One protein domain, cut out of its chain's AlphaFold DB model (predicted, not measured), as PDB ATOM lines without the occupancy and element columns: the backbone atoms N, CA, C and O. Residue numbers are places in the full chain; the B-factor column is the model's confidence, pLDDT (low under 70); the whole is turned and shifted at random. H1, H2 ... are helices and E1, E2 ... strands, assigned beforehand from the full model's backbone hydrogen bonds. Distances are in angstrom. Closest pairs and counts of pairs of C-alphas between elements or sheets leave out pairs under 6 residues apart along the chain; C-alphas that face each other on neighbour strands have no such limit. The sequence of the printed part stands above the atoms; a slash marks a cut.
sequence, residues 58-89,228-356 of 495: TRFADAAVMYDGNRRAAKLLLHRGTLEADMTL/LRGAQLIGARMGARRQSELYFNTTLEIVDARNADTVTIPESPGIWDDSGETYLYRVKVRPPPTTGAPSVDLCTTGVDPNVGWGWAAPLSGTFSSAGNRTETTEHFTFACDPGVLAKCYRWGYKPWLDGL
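This is residues 58 to 89 and 228 to 356 of the 495 residues of an uncharacterized protein of Myxococcus stipitatus (strain DSM 14675 / JCM 12634 / Mx s8) (UniProt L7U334). Two crossed layers of short strands lie face to face: the antiparallel sheet E1 E2 E3 makes one layer, and E4 E5 E6 with the hairpin E7 and E8 beside it make the other. H1 sits at the level of the first sheet and over E5 of the second, while H2 packs on the sheet E7 E8. The printed part has 161 residues, with eight named strands and three named helices in the order E1 E2 E3 H1 E4 E5 E6 E7 E8 H2 H3; the sheet orders are E1 E2 E3, E4 E5 E6 and E7 E8, each antiparallel. The class is mixed, helices and strands, with under half of the residues in named elements. The whole is compact, with a radius of gyration of the C-alphas of 15.2 A, and spans 43 by 40 by 30 A.

E1, residues 63 to 67, begins at C-alpha 63 (136.202, 123.148, 170.795). E2, residues 70 to 79, is 24.9 A long and bends by 65 degrees at residue 73; E3 is residues 82 to 88. After the cut come H1, residues 230 to 233, E4, residues 237 to 241, and E5, residues 251 to 259, 23.3 A long, which bends by 58 degrees at residue 256. E6, residues 279 to 286, is 21.3 A long. E7 is residues 312 to 316, E8 residues 331 to 336, H2 residues 340 to 346, and H3, residues 351 to 354, ends at C-alpha 354 (110.312, 128.225, 170.397).

E1 E2 E3 is a meander, each strand the antiparallel neighbour of the one before, with N 65 and O 72 at 2.8 A and N 77 and O 84 at 2.9 A. E4 E5 E6 is another, with N 252 and O 238 at 2.8 A and N 253 and O 284 at 2.8 A. In the hairpin E7 and E8, N 315 and O 333 are 2.8 A apart. The three sheets form a stack of sheets, face to face in turn: the strands of E1 E2 E3 stand at 71 degrees to those of E4 E5 E6 and at 89 degrees to those of E7 E8. The closest C-alphas of E6 and E7, Leu 280 and Ala 313, are 5.0 A apart; those of H2 and E8, Ala 342 and Ala 335, are 5.3 A apart. H2 and H3 are close but not clearly touching, at 7.8 A between the C-alphas of Tyr 345 and Pro 351. Every O i to N i+4 pair of H2 is within hydrogen-bond range; H1 and H3 are too short for one.

The C-alphas of Leu 89 and Ser 268, the two farthest apart, are 44.5 A apart. Residues 90 to 227 are not printed, with 12.1 A between C-alphas 89 and 228. The links E5 to E6, E6 to E7 and E7 to E8 are long. The mean pLDDT of the printed part is 86.5; residues 242 to 249, 266 to 270 and 301 to 308 are under 70.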
ATOM      1  N   THR A  58     127.931 117.997 164.869       92.62
ATOM      2  CA  THR A  58     129.107 118.696 165.395       92.62
ATOM      3  C   THR A  58     129.025 118.761 166.912       92.62
ATOM      4  O   THR A  58     127.947 118.987 167.454       92.62
ATOM      5  N   ARG A  59     130.141 118.551 167.614       92.38
ATOM      6  CA  ARG A  59     130.180 118.572 169.086       92.38
ATOM      7  C   ARG A  59     130.195 119.994 169.640       92.38
ATOM      8  O   ARG A  59     130.903 120.854 169.122       92.38
ATOM      9  N   PHE A  60     129.489 120.204 170.749       93.62
ATOM     10  CA  PHE A  60     129.603 121.434 171.535       93.62
ATOM     11  C   PHE A  60     130.868 121.480 172.405       93.62
ATOM     12  O   PHE A  60     131.438 122.547 172.637       93.62
ATOM     13  N   ALA A  61     131.278 120.323 172.925       90.19
ATOM     14  CA  ALA A  61     132.457 120.179 173.772       90.19
ATOM     15  C   ALA A  61     133.757 120.113 172.950       90.19
ATOM     16  O   ALA A  61     133.732 119.904 171.737       90.19
ATOM     17  N   ASP A  62     134.886 120.266 173.645       87.44
ATOM     18  CA  ASP A  62     136.244 120.110 173.106       87.44
ATOM     19  C   ASP A  62     136.560 121.002 171.896       87.44
ATOM     20  O   ASP A  62     137.396 120.672 171.051       87.44
ATOM     21  N   ALA A  63     135.897 122.156 171.805       94.81
ATOM     22  CA  ALA A  63     136.202 123.148 170.795       94.81
ATOM     23  C   ALA A  63     137.378 124.033 171.223       94.81
ATOM     24  O   ALA A  63     137.714 124.170 172.404       94.81
ATOM     25  N   ALA A  64     137.999 124.679 170.242       96.19
ATOM     26  CA  ALA A  64     139.028 125.676 170.473       96.19
ATOM     27  C   ALA A  64     138.811 126.897 169.584       96.19
ATOM     28  O   ALA A  64     138.449 126.754 168.420       96.19
ATOM     29  N   VAL A  65     139.082 128.093 170.095       97.31
ATOM     30  CA  VAL A  65     138.894 129.358 169.379       97.31
ATOM     31  C   VAL A  65     140.202 130.090 169.099       97.31
ATOM     32  O   VAL A  65     141.161 130.013 169.866       97.31
ATOM     33  N   MET A  66     140.146 130.804 167.974       95.38
ATOM     34  CA  MET A  66     140.882 131.992 167.539       95.38
ATOM     35  C   MET A  66     141.140 133.123 168.557       95.38
ATOM     36  O   MET A  66     140.307 134.023 168.567       95.38
ATOM     37  N   TYR A  67     142.171 133.161 169.418       91.50
ATOM     38  CA  TYR A  67     142.326 134.332 170.311       91.50
ATOM     39  C   TYR A  67     143.771 134.769 170.536       91.50
ATOM     40  O   TYR A  67     144.584 134.003 171.048       91.50
ATOM     41  N   ASP A  68     144.074 136.018 170.169       87.50
ATOM     42  CA  ASP A  68     145.409 136.626 170.292       87.50
ATOM     43  C   ASP A  68     146.527 135.725 169.726       87.50
ATOM     44  O   ASP A  68     147.523 135.418 170.375       87.50
ATOM     45  N   GLY A  69     146.287 135.176 168.528       88.88
ATOM     46  CA  GLY A  69     147.206 134.264 167.838       88.88
ATOM     47  C   GLY A  69     147.302 132.845 168.416       88.88
ATOM     48  O   GLY A  69     147.991 132.008 167.833       88.88
ATOM     49  N   ASN A  70     146.599 132.536 169.513       91.12
ATOM     50  CA  ASN A  70     146.685 131.257 170.219       91.12
ATOM     51  C   ASN A  70     145.356 130.491 170.256       91.12
ATOM     52  O   ASN A  70     144.278 131.067 170.406       91.12
ATOM     53  N   ARG A  71     145.421 129.151 170.144       94.12
ATOM     54  CA  ARG A  71     144.230 128.281 170.222       94.12
ATOM     55  C   ARG A  71     143.871 128.067 171.678       94.12
ATOM     56  O   ARG A  71     144.656 127.485 172.420       94.12
ATOM     57  N   ARG A  72     142.676 128.504 172.071       94.31
ATOM     58  CA  ARG A  72     142.194 128.388 173.451       94.31
ATOM     59  C   ARG A  72     140.957 127.522 173.526       94.31
ATOM     60  O   ARG A  72     140.093 127.631 172.665       94.31
ATOM     61  N   ALA A  73     140.881 126.677 174.548       94.81
ATOM     62  CA  ALA A  73     139.715 125.836 174.774       94.81
ATOM     63  C   ALA A  73     138.459 126.696 174.960       94.81
ATOM     64  O   ALA A  73     138.482 127.716 175.659       94.81
ATOM     65  N   ALA A  74     137.369 126.267 174.336       96.00
ATOM     66  CA  ALA A  74     136.076 126.905 174.464       96.00
ATOM     67  C   ALA A  74     134.960 125.864 174.470       96.00
ATOM     68  O   ALA A  74     135.065 124.805 173.852       96.00
ATOM     69  N   LYS A  75     133.865 126.195 175.150       94.75
ATOM     70  CA  LYS A  75     132.615 125.447 175.037       94.75
ATOM     71  C   LYS A  75     131.721 126.151 174.028       94.75
ATOM     72  O   LYS A  75     131.439 127.335 174.193       94.75
ATOM     73  N   LEU A  76     131.277 125.437 173.003       96.50
ATOM     74  CA  LEU A  76     130.311 125.976 172.054       96.50
ATOM     75  C   LEU A  76     128.891 125.876 172.609       96.50
ATOM     76  O   LEU A  76     128.581 125.007 173.429       96.50
ATOM     77  N   LEU A  77     128.021 126.746 172.117       94.81
ATOM     78  CA  LEU A  77     126.582 126.704 172.342       94.81
ATOM     79  C   LEU A  77     125.852 127.400 171.188       94.81
ATOM     80  O   LEU A  77     126.458 128.168 170.440       94.81
ATOM     81  N   LEU A  78     124.549 127.160 171.061       94.06
ATOM     82  CA  LEU A  78     123.693 127.924 170.155       94.06
ATOM     83  C   LEU A  78     122.823 128.899 170.935       94.06
ATOM     84  O   LEU A  78     122.253 128.544 171.967       94.06
ATOM     85  N   HIS A  79     122.687 130.109 170.404       91.88
ATOM     86  CA  HIS A  79     121.788 131.131 170.923       91.88
ATOM     87  C   HIS A  79     121.110 131.831 169.741       91.88
ATOM     88  O   HIS A  79     121.798 132.404 168.909       91.88
ATOM     89  N   ARG A  80     119.774 131.751 169.634       87.00
ATOM     90  CA  ARG A  80     118.964 132.444 168.602       87.00
ATOM     91  C   ARG A  80     119.486 132.324 167.155       87.00
ATOM     92  O   ARG A  80     119.458 133.280 166.396       87.00
ATOM     93  N   GLY A  81     119.990 131.148 166.771       85.94
ATOM     94  CA  GLY A  81     120.490 130.901 165.410       85.94
ATOM     95  C   GLY A  81     121.953 131.286 165.171       85.94
ATOM     96  O   GLY A  81     122.460 131.066 164.076       85.94
ATOM     97  N   THR A  82     122.673 131.794 166.175       93.00
ATOM     98  CA  THR A  82     124.134 131.941 166.110       93.00
ATOM     99  C   THR A  82     124.841 130.854 166.906       93.00
ATOM    100  O   THR A  82     124.379 130.413 167.962       93.00
ATOM    101  N   LEU A  83     126.013 130.456 166.411       96.38
ATOM    102  CA  LEU A  83     126.998 129.738 167.202       96.38
ATOM    103  C   LEU A  83     127.736 130.745 168.078       96.38
ATOM    104  O   LEU A  83     128.160 131.808 167.612       96.38
ATOM    105  N   GLU A  84     127.907 130.401 169.346       96.69
ATOM    106  CA  GLU A  84     128.734 131.158 170.269       96.69
ATOM    107  C   GLU A  84     129.736 130.237 170.964       96.69
ATOM    108  O   GLU A  84     129.520 129.029 171.087       96.69
ATOM    109  N   ALA A  85     130.840 130.816 171.427       97.25
ATOM    110  CA  ALA A  85     131.884 130.097 172.140       97.25
ATOM    111  C   ALA A  85     132.205 130.783 173.467       97.25
ATOM    112  O   ALA A  85     132.595 131.950 173.490       97.25
ATOM    113  N   ASP A  86     132.080 130.048 174.567       95.81
ATOM    114  CA  ASP A  86     132.592 130.446 175.874       95.81
ATOM    115  C   ASP A  86     134.066 130.071 175.977       95.81
ATOM    116  O   ASP A  86     134.412 128.928 176.284       95.81
ATOM    117  N   MET A  87     134.941 131.042 175.708       95.75
ATOM    118  CA  MET A  87     136.381 130.903 175.901       95.75
ATOM    119  C   MET A  87     136.720 131.088 177.378       95.75
ATOM    120  O   MET A  87     136.488 132.163 177.931       95.75
ATOM    121  N   THR A  88     137.297 130.070 178.011       93.31
ATOM    122  CA  THR A  88     137.690 130.134 179.425       93.31
ATOM    123  C   THR A  88     138.731 131.226 179.653       93.31
ATOM    124  O   THR A  88     139.754 131.261 178.968       93.31
ATOM    125  N   LEU A  89     138.482 132.090 180.638       93.56
ATOM    126  CA  LEU A  89     139.441 133.100 181.071       93.56
ATOM    127  C   LEU A  89     140.473 132.488 182.017       93.56
ATOM    128  O   LEU A  89     140.163 131.604 182.820       93.56
ATOM    129  N   LEU A 228     132.363 134.627 172.601       95.06
ATOM    130  CA  LEU A 228     132.708 135.002 171.229       95.06
ATOM    131  C   LEU A 228     131.564 134.604 170.293       95.06
ATOM    132  O   LEU A 228     130.964 133.546 170.483       95.06
ATOM    133  N   ARG A 229     131.284 135.424 169.276       95.00
ATOM    134  CA  ARG A 229     130.239 135.159 168.271       95.00
ATOM    135  C   ARG A 229     130.603 135.709 166.889       95.00
ATOM    136  O   ARG A 229     131.500 136.547 166.764       95.00
ATOM    137  N   GLY A 230     129.895 135.249 165.857       94.81
ATOM    138  CA  GLY A 230     130.078 135.712 164.477       94.81
ATOM    139  C   GLY A 230     131.534 135.631 164.004       94.81
ATOM    140  O   GLY A 230     132.189 134.603 164.174       94.81
ATOM    141  N   ALA A 231     132.067 136.734 163.467       95.56
ATOM    142  CA  ALA A 231     133.446 136.822 162.965       95.56
ATOM    143  C   ALA A 231     134.533 136.537 164.020       95.56
ATOM    144  O   ALA A 231     135.646 136.152 163.667       95.56
ATOM    145  N   GLN A 232     134.225 136.645 165.318       95.44
ATOM    146  CA  GLN A 232     135.167 136.279 166.386       95.44
ATOM    147  C   GLN A 232     135.427 134.765 166.458       95.44
ATOM    148  O   GLN A 232     136.345 134.335 167.152       95.44
ATOM    149  N   LEU A 233     134.620 133.954 165.766       97.50
ATOM    150  CA  LEU A 233     134.797 132.508 165.665       97.50
ATOM    151  C   LEU A 233     135.642 132.087 164.455       97.50
ATOM    152  O   LEU A 233     135.877 130.894 164.281       97.50
ATOM    153  N   ILE A 234     136.134 133.016 163.629       97.56
ATOM    154  CA  ILE A 234     137.047 132.672 162.531       97.56
ATOM    155  C   ILE A 234     138.317 132.028 163.113       97.56
ATOM    156  O   ILE A 234     138.952 132.547 164.029       97.56
ATOM    157  N   GLY A 235     138.665 130.849 162.599       96.50
ATOM    158  CA  GLY A 235     139.734 129.983 163.092       96.50
ATOM    159  C   GLY A 235     139.318 129.019 164.209       96.50
ATOM    160  O   GLY A 235     140.160 128.227 164.652       96.50
ATOM    161  N   ALA A 236     138.060 129.059 164.671       97.31
ATOM    162  CA  ALA A 236     137.545 128.113 165.653       97.31
ATOM    163  C   ALA A 236     137.506 126.691 165.088       97.31
ATOM    164  O   ALA A 236     137.198 126.487 163.916       97.31
ATOM    165  N   ARG A 237     137.819 125.717 165.941       95.81
ATOM    166  CA  ARG A 237     137.900 124.294 165.629       95.81
ATOM    167  C   ARG A 237     137.011 123.471 166.544       95.81
ATOM    168  O   ARG A 237     136.940 123.757 167.735       95.81
ATOM    169  N   MET A 238     136.376 122.447 165.989       94.69
ATOM    170  CA  MET A 238     135.407 121.596 166.690       94.69
ATOM    171  C   MET A 238     135.341 120.197 166.076       94.69
ATOM    172  O   MET A 238     135.673 120.012 164.905       94.69
ATOM    173  N   GLY A 239     134.936 119.204 166.865       89.94
ATOM    174  CA  GLY A 239     134.848 117.818 166.404       89.94
ATOM    175  C   GLY A 239     133.618 117.568 165.528       89.94
ATOM    176  O   GLY A 239     132.506 117.941 165.904       89.94
ATOM    177  N   ALA A 240     133.819 116.893 164.396       85.62
ATOM    178  CA  ALA A 240     132.742 116.386 163.547       85.62
ATOM    179  C   ALA A 240     132.298 114.979 163.989       85.62
ATOM    180  O   ALA A 240     133.109 114.190 164.483       85.62
ATOM    181  N   ARG A 241     131.028 114.630 163.764       74.12
ATOM    182  CA  ARG A 241     130.490 113.272 163.916       74.12
ATOM    183  C   ARG A 241     129.707 112.864 162.663       74.12
ATOM    184  O   ARG A 241     128.891 113.627 162.155       74.12
ATOM    185  N   ARG A 242     129.931 111.623 162.226       69.56
ATOM    186  CA  ARG A 242     129.126 110.881 161.242       69.56
ATOM    187  C   ARG A 242     128.688 109.562 161.883       69.56
ATOM    188  O   ARG A 242     129.466 108.990 162.650       69.56
ATOM    189  N   GLN A 243     127.464 109.104 161.627       54.28
ATOM    190  CA  GLN A 243     126.910 107.895 162.246       54.28
ATOM    191  C   GLN A 243     127.513 106.592 161.682       54.28
ATOM    192  O   GLN A 243     127.588 105.609 162.413       54.28
ATOM    193  N   SER A 244     128.020 106.588 160.442       50.31
ATOM    194  CA  SER A 244     128.825 105.484 159.903       50.31
ATOM    195  C   SER A 244     130.306 105.687 160.256       50.31
ATOM    196  O   SER A 244     130.932 106.649 159.809       50.31
ATOM    197  N   GLU A 245     130.821 104.797 161.088       50.91
ATOM    198  CA  GLU A 245     132.162 104.700 161.673       50.91
ATOM    199  C   GLU A 245     133.341 105.246 160.818       50.91
ATOM    200  O   GLU A 245     133.411 105.016 159.615       50.91
ATOM    201  N   LEU A 246     134.312 105.892 161.501       48.69
ATOM    202  CA  LEU A 246     135.694 106.245 161.074       48.69
ATOM    203  C   LEU A 246     136.037 107.679 160.595       48.69
ATOM    204  O   LEU A 246     136.948 107.858 159.793       48.69
ATOM    205  N   TYR A 247     135.476 108.725 161.210       55.38
ATOM    206  CA  TYR A 247     136.106 110.066 161.213       55.38
ATOM    207  C   TYR A 247     136.684 110.444 162.584       55.38
ATOM    208  O   TYR A 247     136.504 111.556 163.084       55.38
ATOM    209  N   PHE A 248     137.391 109.507 163.221       57.19
ATOM    210  CA  PHE A 248     138.174 109.835 164.409       57.19
ATOM    211  C   PHE A 248     139.186 110.932 164.046       57.19
ATOM    212  O   PHE A 248     139.958 110.785 163.103       57.19
ATOM    213  N   ASN A 249     139.167 112.034 164.798       69.25
ATOM    214  CA  ASN A 249     140.037 113.206 164.643       69.25
ATOM    215  C   ASN A 249     139.763 114.128 163.437       69.25
ATOM    216  O   ASN A 249     140.569 115.026 163.179       69.25
ATOM    217  N   THR A 250     138.634 113.987 162.732       84.75
ATOM    218  CA  THR A 250     138.202 115.031 161.785       84.75
ATOM    219  C   THR A 250     137.758 116.271 162.547       84.75
ATOM    220  O   THR A 250     136.946 116.205 163.472       84.75
ATOM    221  N   THR A 251     138.287 117.419 162.139       91.69
ATOM    222  CA  THR A 251     138.005 118.708 162.771       91.69
ATOM    223  C   THR A 251     137.310 119.621 161.772       91.69
ATOM    224  O   THR A 251     137.752 119.733 160.634       91.69
ATOM    225  N   LEU A 252     136.253 120.307 162.182       94.88
ATOM    226  CA  LEU A 252     135.693 121.418 161.422       94.88
ATOM    227  C   LEU A 252     136.427 122.699 161.801       94.88
ATOM    228  O   LEU A 252     136.720 122.901 162.977       94.88
ATOM    229  N   GLU A 253     136.717 123.564 160.833       96.12
ATOM    230  CA  GLU A 253     137.287 124.889 161.074       96.12
ATOM    231  C   GLU A 253     136.425 125.971 160.431       96.12
ATOM    232  O   GLU A 253     136.175 125.936 159.228       96.12
ATOM    233  N   ILE A 254     135.998 126.952 161.223       97.50
ATOM    234  CA  ILE A 254     135.335 128.145 160.694       97.50
ATOM    235  C   ILE A 254     136.401 129.012 160.032       97.50
ATOM    236  O   ILE A 254     137.396 129.365 160.661       97.50
ATOM    237  N   VAL A 255     136.200 129.366 158.767       96.56
ATOM    238  CA  VAL A 255     137.150 130.179 157.990       96.56
ATOM    239  C   VAL A 255     136.565 131.513 157.533       96.56
ATOM    240  O   VAL A 255     137.328 132.389 157.148       96.56
ATOM    241  N   ASP A 256     135.243 131.669 157.589       95.88
ATOM    242  CA  ASP A 256     134.549 132.940 157.378       95.88
ATOM    243  C   ASP A 256     133.223 132.943 158.155       95.88
ATOM    244  O   ASP A 256     132.680 131.872 158.455       95.88
ATOM    245  N   ALA A 257     132.705 134.127 158.474       96.06
ATOM    246  CA  ALA A 257     131.407 134.298 159.113       96.06
ATOM    247  C   ALA A 257     130.737 135.604 158.673       96.06
ATOM    248  O   ALA A 257     131.373 136.659 158.662       96.06
ATOM    249  N   ARG A 258     129.436 135.551 158.387       94.44
ATOM    250  CA  ARG A 258     128.625 136.727 158.043       94.44
ATOM    251  C   ARG A 258     127.308 136.725 158.789       94.44
ATOM    252  O   ARG A 258     126.784 135.663 159.110       94.44
ATOM    253  N   ASN A 259     126.790 137.917 159.063       94.56
ATOM    254  CA  ASN A 259     125.419 138.034 159.533       94.56
ATOM    255  C   ASN A 259     124.477 137.646 158.387       94.56
ATOM    256  O   ASN A 259     124.731 138.000 157.232       94.56
ATOM    257  N   ALA A 260     123.453 136.860 158.710       91.25
ATOM    258  CA  ALA A 260     122.521 136.314 157.737       91.25
ATOM    259  C   ALA A 260     121.788 137.422 156.955       91.25
ATOM    260  O   ALA A 260     121.583 137.268 155.753       91.25
ATOM    261  N   ASP A 261     121.508 138.563 157.594       89.12
ATOM    262  CA  ASP A 261     120.859 139.741 156.993       89.12
ATOM    263  C   ASP A 261     121.638 140.359 155.810       89.12
ATOM    264  O   ASP A 261     121.062 141.029 154.955       89.12
ATOM    265  N   THR A 262     122.947 140.101 155.722       88.00
ATOM    266  CA  THR A 262     123.825 140.593 154.645       88.00
ATOM    267  C   THR A 262     124.046 139.597 153.508       88.00
ATOM    268  O   THR A 262     124.757 139.905 152.546       88.00
ATOM    269  N   VAL A 263     123.499 138.382 153.609       84.44
ATOM    270  CA  VAL A 263     123.725 137.319 152.624       84.44
ATOM    271  C   VAL A 263     122.563 137.254 151.640       84.44
ATOM    272  O   VAL A 263     121.432 136.942 151.996       84.44
ATOM    273  N   THR A 264     122.859 137.506 150.367       77.19
ATOM    274  CA  THR A 264     121.903 137.353 149.266       77.19
ATOM    275  C   THR A 264     121.777 135.889 148.860       77.19
ATOM    276  O   THR A 264     122.792 135.216 148.674       77.19
ATOM    277  N   ILE A 265     120.547 135.416 148.671       70.69
ATOM    278  CA  ILE A 265     120.255 134.043 148.244       70.69
ATOM    279  C   ILE A 265     119.937 134.053 146.741       70.69
ATOM    280  O   ILE A 265     119.103 134.852 146.316       70.69
ATOM    281  N   PRO A 266     120.577 133.197 145.923       59.88
ATOM    282  CA  PRO A 266     120.312 133.122 144.481       59.88
ATOM    283  C   PRO A 266     119.009 132.373 144.125       59.88
ATOM    284  O   PRO A 266     118.664 132.260 142.954       59.88
ATOM    285  N   GLU A 267     118.304 131.843 145.123       64.19
ATOM    286  CA  GLU A 267     117.185 130.905 145.013       64.19
ATOM    287  C   GLU A 267     115.846 131.500 145.541       64.19
ATOM    288  O   GLU A 267     115.840 132.234 146.529       64.19
ATOM    289  N   SER A 268     114.722 131.170 144.873       55.84
ATOM    290  CA  SER A 268     113.328 131.661 145.078       55.84
ATOM    291  C   SER A 268     112.795 131.580 146.525       55.84
ATOM    292  O   SER A 268     113.226 130.710 147.290       55.84
ATOM    293  N   PRO A 269     111.824 132.447 146.900       60.22
ATOM    294  CA  PRO A 269     111.948 133.379 148.015       60.22
ATOM    295  C   PRO A 269     112.357 132.668 149.312       60.22
ATOM    296  O   PRO A 269     111.553 132.146 150.077       60.22
ATOM    297  N   GLY A 270     113.653 132.659 149.584       60.88
ATOM    298  CA  GLY A 270     114.166 132.502 150.935       60.88
ATOM    299  C   GLY A 270     114.791 133.823 151.334       60.88
ATOM    300  O   GLY A 270     115.558 134.387 150.558       60.88
ATOM    301  N   ILE A 271     114.496 134.302 152.537       74.62
ATOM    302  CA  ILE A 271     115.339 135.306 153.177       74.62
ATOM    303  C   ILE A 271     116.006 134.642 154.363       74.62
ATOM    304  O   ILE A 271     115.392 133.904 155.136       74.62
ATOM    305  N   TRP A 272     117.300 134.876 154.503       85.94
ATOM    306  CA  TRP A 272     117.929 134.590 155.773       85.94
ATOM    307  C   TRP A 272     117.301 135.454 156.869       85.94
ATOM    308  O   TRP A 272     116.534 136.382 156.618       85.94
ATOM    309  N   ASP A 273     117.608 135.114 158.112       84.38
ATOM    310  CA  ASP A 273     117.144 135.875 159.258       84.38
ATOM    311  C   ASP A 273     117.599 137.342 159.199       84.38
ATOM    312  O   ASP A 273     118.791 137.629 159.247       84.38
ATOM    313  N   ASP A 274     116.631 138.253 159.129       86.38
ATOM    314  CA  ASP A 274     116.801 139.705 159.031       86.38
ATOM    315  C   ASP A 274     116.902 140.397 160.400       86.38
ATOM    316  O   ASP A 274     117.209 141.584 160.482       86.38
ATOM    317  N   SER A 275     116.680 139.659 161.493       88.12
ATOM    318  CA  SER A 275     116.775 140.191 162.858       88.12
ATOM    319  C   SER A 275     118.208 140.516 163.297       88.12
ATOM    320  O   SER A 275     118.416 141.202 164.301       88.12
ATOM    321  N   GLY A 276     119.204 140.004 162.567       86.88
ATOM    322  CA  GLY A 276     120.619 140.124 162.897       86.88
ATOM    323  C   GLY A 276     121.104 139.152 163.981       86.88
ATOM    324  O   GLY A 276     122.264 139.245 164.396       86.88
ATOM    325  N   GLU A 277     120.251 138.233 164.451       88.38
ATOM    326  CA  GLU A 277     120.591 137.237 165.478       88.38
ATOM    327  C   GLU A 277     121.357 136.042 164.890       88.38
ATOM    328  O   GLU A 277     122.238 135.479 165.546       88.38
ATOM    329  N   THR A 278     121.075 135.674 163.639       92.44
ATOM    330  CA  THR A 278     121.707 134.533 162.965       92.44
ATOM    331  C   THR A 278     123.033 134.911 162.303       92.44
ATOM    332  O   THR A 278     123.138 135.900 161.579       92.44
ATOM    333  N   TYR A 279     124.040 134.052 162.465       95.56
ATOM    334  CA  TYR A 279     125.272 134.096 161.676       95.56
ATOM    335  C   TYR A 279     125.408 132.837 160.827       95.56
ATOM    336  O   TYR A 279     125.098 131.729 161.266       95.56
ATOM    337  N   LEU A 280     125.928 133.026 159.622       95.19
ATOM    338  CA  LEU A 280     126.289 131.976 158.685       95.19
ATOM    339  C   LEU A 280     127.803 131.824 158.644       95.19
ATOM    340  O   LEU A 280     128.540 132.801 158.798       95.19
ATOM    341  N   TYR A 281     128.270 130.603 158.402       96.38
ATOM    342  CA  TYR A 281     129.690 130.273 158.454       96.38
ATOM    343  C   TYR A 281     130.150 129.592 157.173       96.38
ATOM    344  O   TYR A 281     129.474 128.698 156.667       96.38
ATOM    345  N   ARG A 282     131.344 129.951 156.692       95.31
ATOM    346  CA  ARG A 282     132.097 129.067 155.800       95.31
ATOM    347  C   ARG A 282     132.932 128.149 156.673       95.31
ATOM    348  O   ARG A 282     133.762 128.614 157.458       95.31
ATOM    349  N   VAL A 283     132.709 126.848 156.541       95.62
ATOM    350  CA  VAL A 283     133.340 125.825 157.378       95.62
ATOM    351  C   VAL A 283     134.163 124.904 156.491       95.62
ATOM    352  O   VAL A 283     133.685 124.480 155.447       95.62
ATOM    353  N   LYS A 284     135.385 124.575 156.908       93.69
ATOM    354  CA  LYS A 284     136.212 123.547 156.268       93.69
ATOM    355  C   LYS A 284     136.221 122.269 157.083       93.69
ATOM    356  O   LYS A 284     136.443 122.306 158.291       93.69
ATOM    357  N   VAL A 285     136.065 121.138 156.408       91.44
ATOM    358  CA  VAL A 285     136.328 119.813 156.963       91.44
ATOM    359  C   VAL A 285     137.825 119.553 156.852       91.44
ATOM    360  O   VAL A 285     138.397 119.573 155.762       91.44
ATOM    361  N   ARG A 286     138.476 119.329 157.993       90.44
ATOM    362  CA  ARG A 286     139.905 119.028 158.089       90.44
ATOM    363  C   ARG A 286     140.084 117.556 158.453       90.44
ATOM    364  O   ARG A 286     139.832 117.194 159.608       90.44
ATOM    365  N   PRO A 287     140.527 116.718 157.502       85.12
ATOM    366  CA  PRO A 287     140.904 115.344 157.793       85.12
ATOM    367  C   PRO A 287     142.038 115.271 158.830       85.12
ATOM    368  O   PRO A 287     142.787 116.245 158.999       85.12
ATOM    369  N   PRO A 288     142.212 114.125 159.513       83.38
ATOM    370  CA  PRO A 288     143.350 113.913 160.397       83.38
ATOM    371  C   PRO A 288     144.672 114.131 159.642       83.38
ATOM    372  O   PRO A 288     144.803 113.635 158.518       83.38
ATOM    373  N   PRO A 289     145.680 114.797 160.239       80.69
ATOM    374  CA  PRO A 289     146.950 115.081 159.562       80.69
ATOM    375  C   PRO A 289     147.643 113.836 158.995       80.69
ATOM    376  O   PRO A 289     148.311 113.909 157.971       80.69
ATOM    377  N   THR A 290     147.446 112.685 159.640       82.19
ATOM    378  CA  THR A 290     147.986 111.381 159.233       82.19
ATOM    379  C   THR A 290     147.496 110.907 157.868       82.19
ATOM    380  O   THR A 290     148.158 110.084 157.248       82.19
ATOM    381  N   THR A 291     146.356 111.410 157.392       82.06
ATOM    382  CA  THR A 291     145.793 111.026 156.090       82.06
ATOM    383  C   THR A 291     146.452 111.751 154.918       82.06
ATOM    384  O   THR A 291     146.327 111.300 153.786       82.06
ATOM    385  N   GLY A 292     147.116 112.891 155.160       80.94
ATOM    386  CA  GLY A 292     147.652 113.752 154.099       80.94
ATOM    387  C   GLY A 292     146.591 114.374 153.178       80.94
ATOM    388  O   GLY A 292     146.948 115.074 152.234       80.94
ATOM    389  N   ALA A 293     145.300 114.141 153.439       84.19
ATOM    390  CA  ALA A 293     144.214 114.639 152.610       84.19
ATOM    391  C   ALA A 293     144.023 116.159 152.797       84.19
ATOM    392  O   ALA A 293     144.119 116.666 153.924       84.19
ATOM    393  N   PRO A 294     143.742 116.910 151.714       87.25
ATOM    394  CA  PRO A 294     143.498 118.342 151.805       87.25
ATOM    395  C   PRO A 294     142.202 118.633 152.571       87.25
ATOM    396  O   PRO A 294     141.292 117.810 152.651       87.25
ATOM    397  N   SER A 295     142.106 119.838 153.135       89.25
ATOM    398  CA  SER A 295     140.846 120.316 153.714       89.25
ATOM    399  C   SER A 295     139.882 120.731 152.606       89.25
ATOM    400  O   SER A 295     140.285 121.452 151.692       89.25
ATOM    401  N   VAL A 296     138.621 120.335 152.733       87.75
ATOM    402  CA  VAL A 296     137.544 120.650 151.781       87.75
ATOM    403  C   VAL A 296     136.500 121.539 152.443       87.75
ATOM    404  O   VAL A 296     136.396 121.554 153.672       87.75
ATOM    405  N   ASP A 297     135.751 122.312 151.662       89.94
ATOM    406  CA  ASP A 297     134.619 123.068 152.201       89.94
ATOM    407  C   ASP A 297     133.504 122.106 152.637       89.94
ATOM    408  O   ASP A 297     133.241 121.091 151.994       89.94
ATOM    409  N   LEU A 298     132.881 122.404 153.778       90.94
ATOM    410  CA  LEU A 298     131.783 121.618 154.342       90.94
ATOM    411  C   LEU A 298     130.561 121.643 153.426       90.94
ATOM    412  O   LEU A 298     129.898 120.622 153.263       90.94
ATOM    413  N   CYS A 299     130.290 122.826 152.878       89.69
ATOM    414  CA  CYS A 299     129.188 123.113 151.981       89.69
ATOM    415  C   CYS A 299     129.777 123.515 150.633       89.69
ATOM    416  O   CYS A 299     130.465 124.534 150.540       89.69
ATOM    417  N   THR A 300     129.509 122.731 149.601       81.25
ATOM    418  CA  THR A 300     129.813 123.079 148.209       81.25
ATOM    419  C   THR A 300     128.546 123.626 147.545       81.25
ATOM    420  O   THR A 300     127.473 123.569 148.136       81.25
ATOM    421  N   THR A 301     128.633 124.246 146.371       65.81
ATOM    422  CA  THR A 301     127.451 124.709 145.600       65.81
ATOM    423  C   THR A 301     127.279 123.947 144.282       65.81
ATOM    424  O   THR A 301     126.420 124.298 143.476       65.81
ATOM    425  N   GLY A 302     128.092 122.907 144.066       55.91
ATOM    426  CA  GLY A 302     128.263 122.217 142.790       55.91
ATOM    427  C   GLY A 302     128.924 120.841 142.926       55.91
ATOM    428  O   GLY A 302     129.519 120.540 143.962       55.91
ATOM    429  N   VAL A 303     128.869 120.036 141.855       43.44
ATOM    430  CA  VAL A 303     129.747 118.854 141.651       43.44
ATOM    431  C   VAL A 303     131.203 119.220 141.437       43.44
ATOM    432  O   VAL A 303     132.096 118.448 141.776       43.44
ATOM    433  N   ASP A 304     131.438 120.389 140.854       44.47
ATOM    434  CA  ASP A 304     132.774 120.901 140.635       44.47
ATOM    435  C   ASP A 304     133.183 121.736 141.864       44.47
ATOM    436  O   ASP A 304     132.550 122.757 142.150       44.47
ATOM    437  N   PRO A 305     134.237 121.339 142.602       45.12
ATOM    438  CA  PRO A 305     134.740 122.095 143.749       45.12
ATOM    439  C   PRO A 305     135.225 123.513 143.386       45.12
ATOM    440  O   PRO A 305     135.474 124.313 144.287       45.12
ATOM    441  N   ASN A 306     135.336 123.856 142.095       41.91
ATOM    442  CA  ASN A 306     135.627 125.209 141.615       41.91
ATOM    443  C   ASN A 306     134.380 126.107 141.483       41.91
ATOM    444  O   ASN A 306     134.531 127.321 141.340       41.91
ATOM    445  N   VAL A 307     133.160 125.553 141.555       47.91
ATOM    446  CA  VAL A 307     131.882 126.296 141.409       47.91
ATOM    447  C   VAL A 307     131.536 127.112 142.664       47.91
ATOM    448  O   VAL A 307     130.641 127.956 142.650       47.91
ATOM    449  N   GLY A 308     132.314 126.944 143.733       60.09
ATOM    450  CA  GLY A 308     132.263 127.776 144.924       60.09
ATOM    451  C   GLY A 308     131.843 127.015 146.176       60.09
ATOM    452  O   GLY A 308     131.652 125.800 146.195       60.09
ATOM    453  N   TRP A 309     131.759 127.768 147.263       71.19
ATOM    454  CA  TRP A 309     131.430 127.290 148.600       71.19
ATOM    455  C   TRP A 309     130.045 127.803 149.002       71.19
ATOM    456  O   TRP A 309     129.613 128.867 148.561       71.19
ATOM    457  N   GLY A 310     129.365 127.049 149.858       80.50
ATOM    458  CA  GLY A 310     128.073 127.410 150.433       80.50
ATOM    459  C   GLY A 310     128.196 127.916 151.868       80.50
ATOM    460  O   GLY A 310     129.144 127.591 152.590       80.50
ATOM    461  N   TRP A 311     127.212 128.697 152.300       91.19
ATOM    462  CA  TRP A 311     127.055 129.071 153.703       91.19
ATOM    463  C   TRP A 311     126.495 127.907 154.521       91.19
ATOM    464  O   TRP A 311     125.641 127.162 154.045       91.19
ATOM    465  N   ALA A 312     126.944 127.775 155.767       94.38
ATOM    466  CA  ALA A 312     126.380 126.855 156.745       94.38
ATOM    467  C   ALA A 312     125.648 127.629 157.849       94.38
ATOM    468  O   ALA A 312     126.243 128.494 158.500       94.38
ATOM    469  N   ALA A 313     124.388 127.281 158.096       94.81
ATOM    470  CA  ALA A 313     123.636 127.739 159.258       94.81
ATOM    471  C   ALA A 313     123.800 126.732 160.411       94.81
ATOM    472  O   ALA A 313     123.696 125.524 160.177       94.81
ATOM    473  N   PRO A 314     124.044 127.169 161.656       95.69
ATOM    474  CA  PRO A 314     124.022 126.269 162.799       95.69
ATOM    475  C   PRO A 314     122.580 126.043 163.287       95.69
ATOM    476  O   PRO A 314     121.853 126.988 163.590       95.69
ATOM    477  N   LEU A 315     122.160 124.784 163.409       94.50
ATOM    478  CA  LEU A 315     120.844 124.397 163.917       94.50
ATOM    479  C   LEU A 315     120.967 123.526 165.163       94.50
ATOM    480  O   LEU A 315     121.836 122.657 165.252       94.50
ATOM    481  N   SER A 316     120.052 123.735 166.111       92.44
ATOM    482  CA  SER A 316     119.907 122.867 167.277       92.44
ATOM    483  C   SER A 316     119.463 121.467 166.864       92.44
ATOM    484  O   SER A 316     118.750 121.300 165.870       92.44
ATOM    485  N   GLY A 317     119.858 120.475 167.660       91.56
ATOM    486  CA  GLY A 317     119.556 119.071 167.412       91.56
ATOM    487  C   GLY A 317     120.424 118.444 166.320       91.56
ATOM    488  O   GLY A 317     121.231 119.097 165.650       91.56
ATOM    489  N   THR A 318     120.256 117.137 166.161       93.94
ATOM    490  CA  THR A 318     120.895 116.335 165.113       93.94
ATOM    491  C   THR A 318     119.840 115.698 164.230       93.94
ATOM    492  O   THR A 318     118.760 115.370 164.720       93.94
ATOM    493  N   PHE A 319     120.171 115.471 162.962       93.62
ATOM    494  CA  PHE A 319     119.273 114.818 162.017       93.62
ATOM    495  C   PHE A 319     119.940 113.577 161.432       93.62
ATOM    496  O   PHE A 319     121.039 113.666 160.883       93.62
ATOM    497  N   SER A 320     119.289 112.422 161.557       91.12
ATOM    498  CA  SER A 320     119.784 111.189 160.938       91.12
ATOM    499  C   SER A 320     119.658 111.242 159.415       91.12
ATOM    500  O   SER A 320     118.906 112.055 158.876       91.12
ATOM    501  N   SER A 321     120.328 110.327 158.712       87.12
ATOM    502  CA  SER A 321     120.134 110.119 157.269       87.12
ATOM    503  C   SER A 321     118.668 109.876 156.891       87.12
ATOM    504  O   SER A 321     118.207 110.352 155.860       87.12
ATOM    505  N   ALA A 322     117.908 109.225 157.776       91.12
ATOM    506  CA  ALA A 322     116.475 109.014 157.616       91.12
ATOM    507  C   ALA A 322     115.629 110.272 157.876       91.12
ATOM    508  O   ALA A 322     114.411 110.166 157.956       91.12
ATOM    509  N   GLY A 323     116.235 111.445 158.079       92.50
ATOM    510  CA  GLY A 323     115.537 112.704 158.332       92.50
ATOM    511  C   GLY A 323     114.947 112.845 159.734       92.50
ATOM    512  O   GLY A 323     114.193 113.787 159.960       92.50
ATOM    513  N   ASN A 324     115.262 111.949 160.676       94.38
ATOM    514  CA  ASN A 324     114.737 112.030 162.040       94.38
ATOM    515  C   ASN A 324     115.540 113.021 162.874       94.38
ATOM    516  O   ASN A 324     116.763 112.901 162.962       94.38
ATOM    517  N   ARG A 325     114.849 113.955 163.530       94.88
ATOM    518  CA  ARG A 325     115.454 114.901 164.467       94.88
ATOM    519  C   ARG A 325     115.644 114.252 165.839       94.88
ATOM    520  O   ARG A 325     114.821 113.467 166.301       94.88
ATOM    521  N   THR A 326     116.723 114.602 166.524       94.12
ATOM    522  CA  THR A 326     116.959 114.255 167.930       94.12
ATOM    523  C   THR A 326     117.481 115.478 168.669       94.12
ATOM    524  O   THR A 326     118.434 116.116 168.221       94.12
ATOM    525  N   GLU A 327     116.856 115.803 169.800       92.00
ATOM    526  CA  GLU A 327     117.333 116.864 170.685       92.00
ATOM    527  C   GLU A 327     118.516 116.377 171.518       92.00
ATOM    528  O   GLU A 327     118.534 115.253 172.020       92.00
ATOM    529  N   THR A 328     119.522 117.231 171.672       90.50
ATOM    530  CA  THR A 328     120.727 116.909 172.435       90.50
ATOM    531  C   THR A 328     121.426 118.185 172.886       90.50
ATOM    532  O   THR A 328     121.386 119.214 172.215       90.50
ATOM    533  N   THR A 329     122.081 118.111 174.042       90.44
ATOM    534  CA  THR A 329     122.933 119.175 174.590       90.44
ATOM    535  C   THR A 329     124.411 118.973 174.252       90.44
ATOM    536  O   THR A 329     125.250 119.790 174.632       90.44
ATOM    537  N   GLU A 330     124.744 117.890 173.546       91.25
ATOM    538  CA  GLU A 330     126.118 117.508 173.212       91.25
ATOM    539  C   GLU A 330     126.496 117.850 171.772       91.25
ATOM    540  O   GLU A 330     127.673 118.090 171.488       91.25
ATOM    541  N   HIS A 331     125.510 117.883 170.871       92.94
ATOM    542  CA  HIS A 331     125.736 118.081 169.446       92.94
ATOM    543  C   HIS A 331     124.764 119.087 168.818       92.94
ATOM    544  O   HIS A 331     123.665 119.325 169.313       92.94
ATOM    545  N   PHE A 332     125.169 119.641 167.681       95.12
ATOM    546  CA  PHE A 332     124.345 120.465 166.804       95.12
ATOM    547  C   PHE A 332     124.630 120.136 165.338       95.12
ATOM    548  O   PHE A 332     125.566 119.393 165.037       95.12
ATOM    549  N   THR A 333     123.847 120.695 164.421       95.12
ATOM    550  CA  THR A 333     123.983 120.461 162.978       95.12
ATOM    551  C   THR A 333     124.444 121.730 162.270       95.12
ATOM    552  O   THR A 333     123.926 122.807 162.547       95.12
ATOM    553  N   PHE A 334     125.380 121.616 161.330       95.56
ATOM    554  CA  PHE A 334     125.602 122.655 160.325       95.56
ATOM    555  C   PHE A 334     124.790 122.291 159.083       95.56
ATOM    556  O   PHE A 334     125.124 121.325 158.404       95.56
ATOM    557  N   ALA A 335     123.730 123.043 158.793       94.12
ATOM    558  CA  ALA A 335     122.977 122.870 157.560       94.12
ATOM    559  C   ALA A 335     123.566 123.747 156.466       94.12
ATOM    560  O   ALA A 335     123.612 124.972 156.596       94.12
ATOM    561  N   CYS A 336     123.993 123.112 155.385       92.12
ATOM    562  CA  CYS A 336     124.458 123.814 154.208       92.12
ATOM    563  C   CYS A 336     123.281 124.447 153.479       92.12
ATOM    564  O   CYS A 336     122.245 123.810 153.323       92.12
ATOM    565  N   ASP A 337     123.465 125.682 153.022       88.31
ATOM    566  CA  ASP A 337     122.467 126.491 152.322       88.31
ATOM    567  C   ASP A 337     121.664 125.720 151.247       88.31
ATOM    568  O   ASP A 337     120.435 125.717 151.314       88.31
ATOM    569  N   PRO A 338     122.300 124.991 150.316       83.69
ATOM    570  CA  PRO A 338     121.592 124.156 149.335       83.69
ATOM    571  C   PRO A 338     120.855 122.923 149.905       83.69
ATOM    572  O   PRO A 338     120.012 122.353 149.217       83.69
ATOM    573  N   GLY A 339     121.119 122.503 151.144       89.31
ATOM    574  CA  GLY A 339     120.393 121.425 151.821       89.31
ATOM    575  C   GLY A 339     119.034 121.872 152.375       89.31
ATOM    576  O   GLY A 339     118.835 123.030 152.753       89.31
ATOM    577  N   VAL A 340     118.075 120.945 152.483       93.56
ATOM    578  CA  VAL A 340     116.705 121.300 152.890       93.56
ATOM    579  C   VAL A 340     116.579 121.765 154.341       93.56
ATOM    580  O   VAL A 340     115.654 122.511 154.655       93.56
ATOM    581  N   LEU A 341     117.509 121.389 155.228       95.69
ATOM    582  CA  LEU A 341     117.544 121.924 156.594       95.69
ATOM    583  C   LEU A 341     117.707 123.450 156.599       95.69
ATOM    584  O   LEU A 341     117.013 124.137 157.355       95.69
ATOM    585  N   ALA A 342     118.592 123.970 155.745       92.81
ATOM    586  CA  ALA A 342     118.814 125.401 155.596       92.81
ATOM    587  C   ALA A 342     117.680 126.068 154.810       92.81
ATOM    588  O   ALA A 342     117.216 127.122 155.231       92.81
ATOM    589  N   LYS A 343     117.159 125.438 153.745       91.06
ATOM    590  CA  LYS A 343     115.977 125.945 153.012       91.06
ATOM    591  C   LYS A 343     114.784 126.173 153.939       91.06
ATOM    592  O   LYS A 343     114.261 127.278 153.994       91.06
ATOM    593  N   CYS A 344     114.415 125.177 154.745       94.50
ATOM    594  CA  CYS A 344     113.313 125.313 155.699       94.50
ATOM    595  C   CYS A 344     113.569 126.398 156.752       94.50
ATOM    596  O   CYS A 344     112.641 127.095 157.158       94.50
ATOM    597  N   TYR A 345     114.824 126.585 157.168       93.94
ATOM    598  CA  TYR A 345     115.202 127.698 158.038       93.94
ATOM    599  C   TYR A 345     114.998 129.058 157.343       93.94
ATOM    600  O   TYR A 345     114.416 129.968 157.934       93.94
ATOM    601  N   ARG A 346     115.426 129.183 156.078       89.56
ATOM    602  CA  ARG A 346     115.265 130.378 155.223       89.56
ATOM    603  C   ARG A 346     113.815 130.689 154.859       89.56
ATOM    604  O   ARG A 346     113.489 131.835 154.584       89.56
ATOM    605  N   TRP A 347     112.936 129.694 154.852       90.25
ATOM    606  CA  TRP A 347     111.498 129.934 154.693       90.25
ATOM    607  C   TRP A 347     110.836 130.430 155.984       90.25
ATOM    608  O   TRP A 347     109.643 130.700 156.003       90.25
ATOM    609  N   GLY A 348     111.609 130.561 157.068       91.25
ATOM    610  CA  GLY A 348     111.174 131.167 158.320       91.25
ATOM    611  C   GLY A 348     111.003 130.186 159.473       91.25
ATOM    612  O   GLY A 348     110.873 130.638 160.610       91.25
ATOM    613  N   TYR A 349     111.065 128.866 159.240       94.56
ATOM    614  CA  TYR A 349     110.960 127.850 160.297       94.56
ATOM    615  C   TYR A 349     112.246 127.776 161.130       94.56
ATOM    616  O   TYR A 349     112.985 126.797 161.087       94.56
ATOM    617  N   LYS A 350     112.543 128.836 161.880       94.38
ATOM    618  CA  LYS A 350     113.739 128.982 162.712       94.38
ATOM    619  C   LYS A 350     113.480 128.329 164.080       94.38
ATOM    620  O   LYS A 350     112.773 128.929 164.890       94.38
ATOM    621  N   PRO A 351     114.042 127.146 164.401       94.25
ATOM    622  CA  PRO A 351     113.639 126.392 165.599       94.25
ATOM    623  C   PRO A 351     113.817 127.153 166.923       94.25
ATOM    624  O   PRO A 351     113.089 126.927 167.881       94.25
ATOM    625  N   TRP A 352     114.761 128.099 166.982       93.44
ATOM    626  CA  TRP A 352     115.009 128.910 168.176       93.44
ATOM    627  C   TRP A 352     113.876 129.888 168.523       93.44
ATOM    628  O   TRP A 352     113.891 130.442 169.623       93.44
ATOM    629  N   LEU A 353     112.894 130.090 167.637       94.06
ATOM    630  CA  LEU A 353     111.687 130.868 167.938       94.06
ATOM    631  C   LEU A 353     110.826 130.221 169.036       94.06
ATOM    632  O   LEU A 353     110.102 130.935 169.724       94.06
ATOM    633  N   ASP A 354     110.958 128.910 169.266       94.00
ATOM    634  CA  ASP A 354     110.312 128.225 170.397       94.00
ATOM    635  C   ASP A 354     111.001 128.517 171.753       94.00
ATOM    636  O   ASP A 354     110.498 128.159 172.820       94.00
ATOM    637  N   GLY A 355     112.162 129.179 171.748       90.50
ATOM    638  CA  GLY A 355     112.966 129.431 172.941       90.50
ATOM    639  C   GLY A 355     113.876 128.254 173.306       90.50
ATOM    640  O   GLY A 355     114.541 127.677 172.450       90.50
ATOM    641  N   LEU A 356     113.978 127.942 174.603       84.56
ATOM    642  CA  LEU A 356     114.893 126.903 175.112       84.56
ATOM    643  C   LEU A 356     114.357 125.475 174.951       84.56
ATOM    644  O   LEU A 356     115.122 124.522 175.087       84.56
TER     645      LEU A 356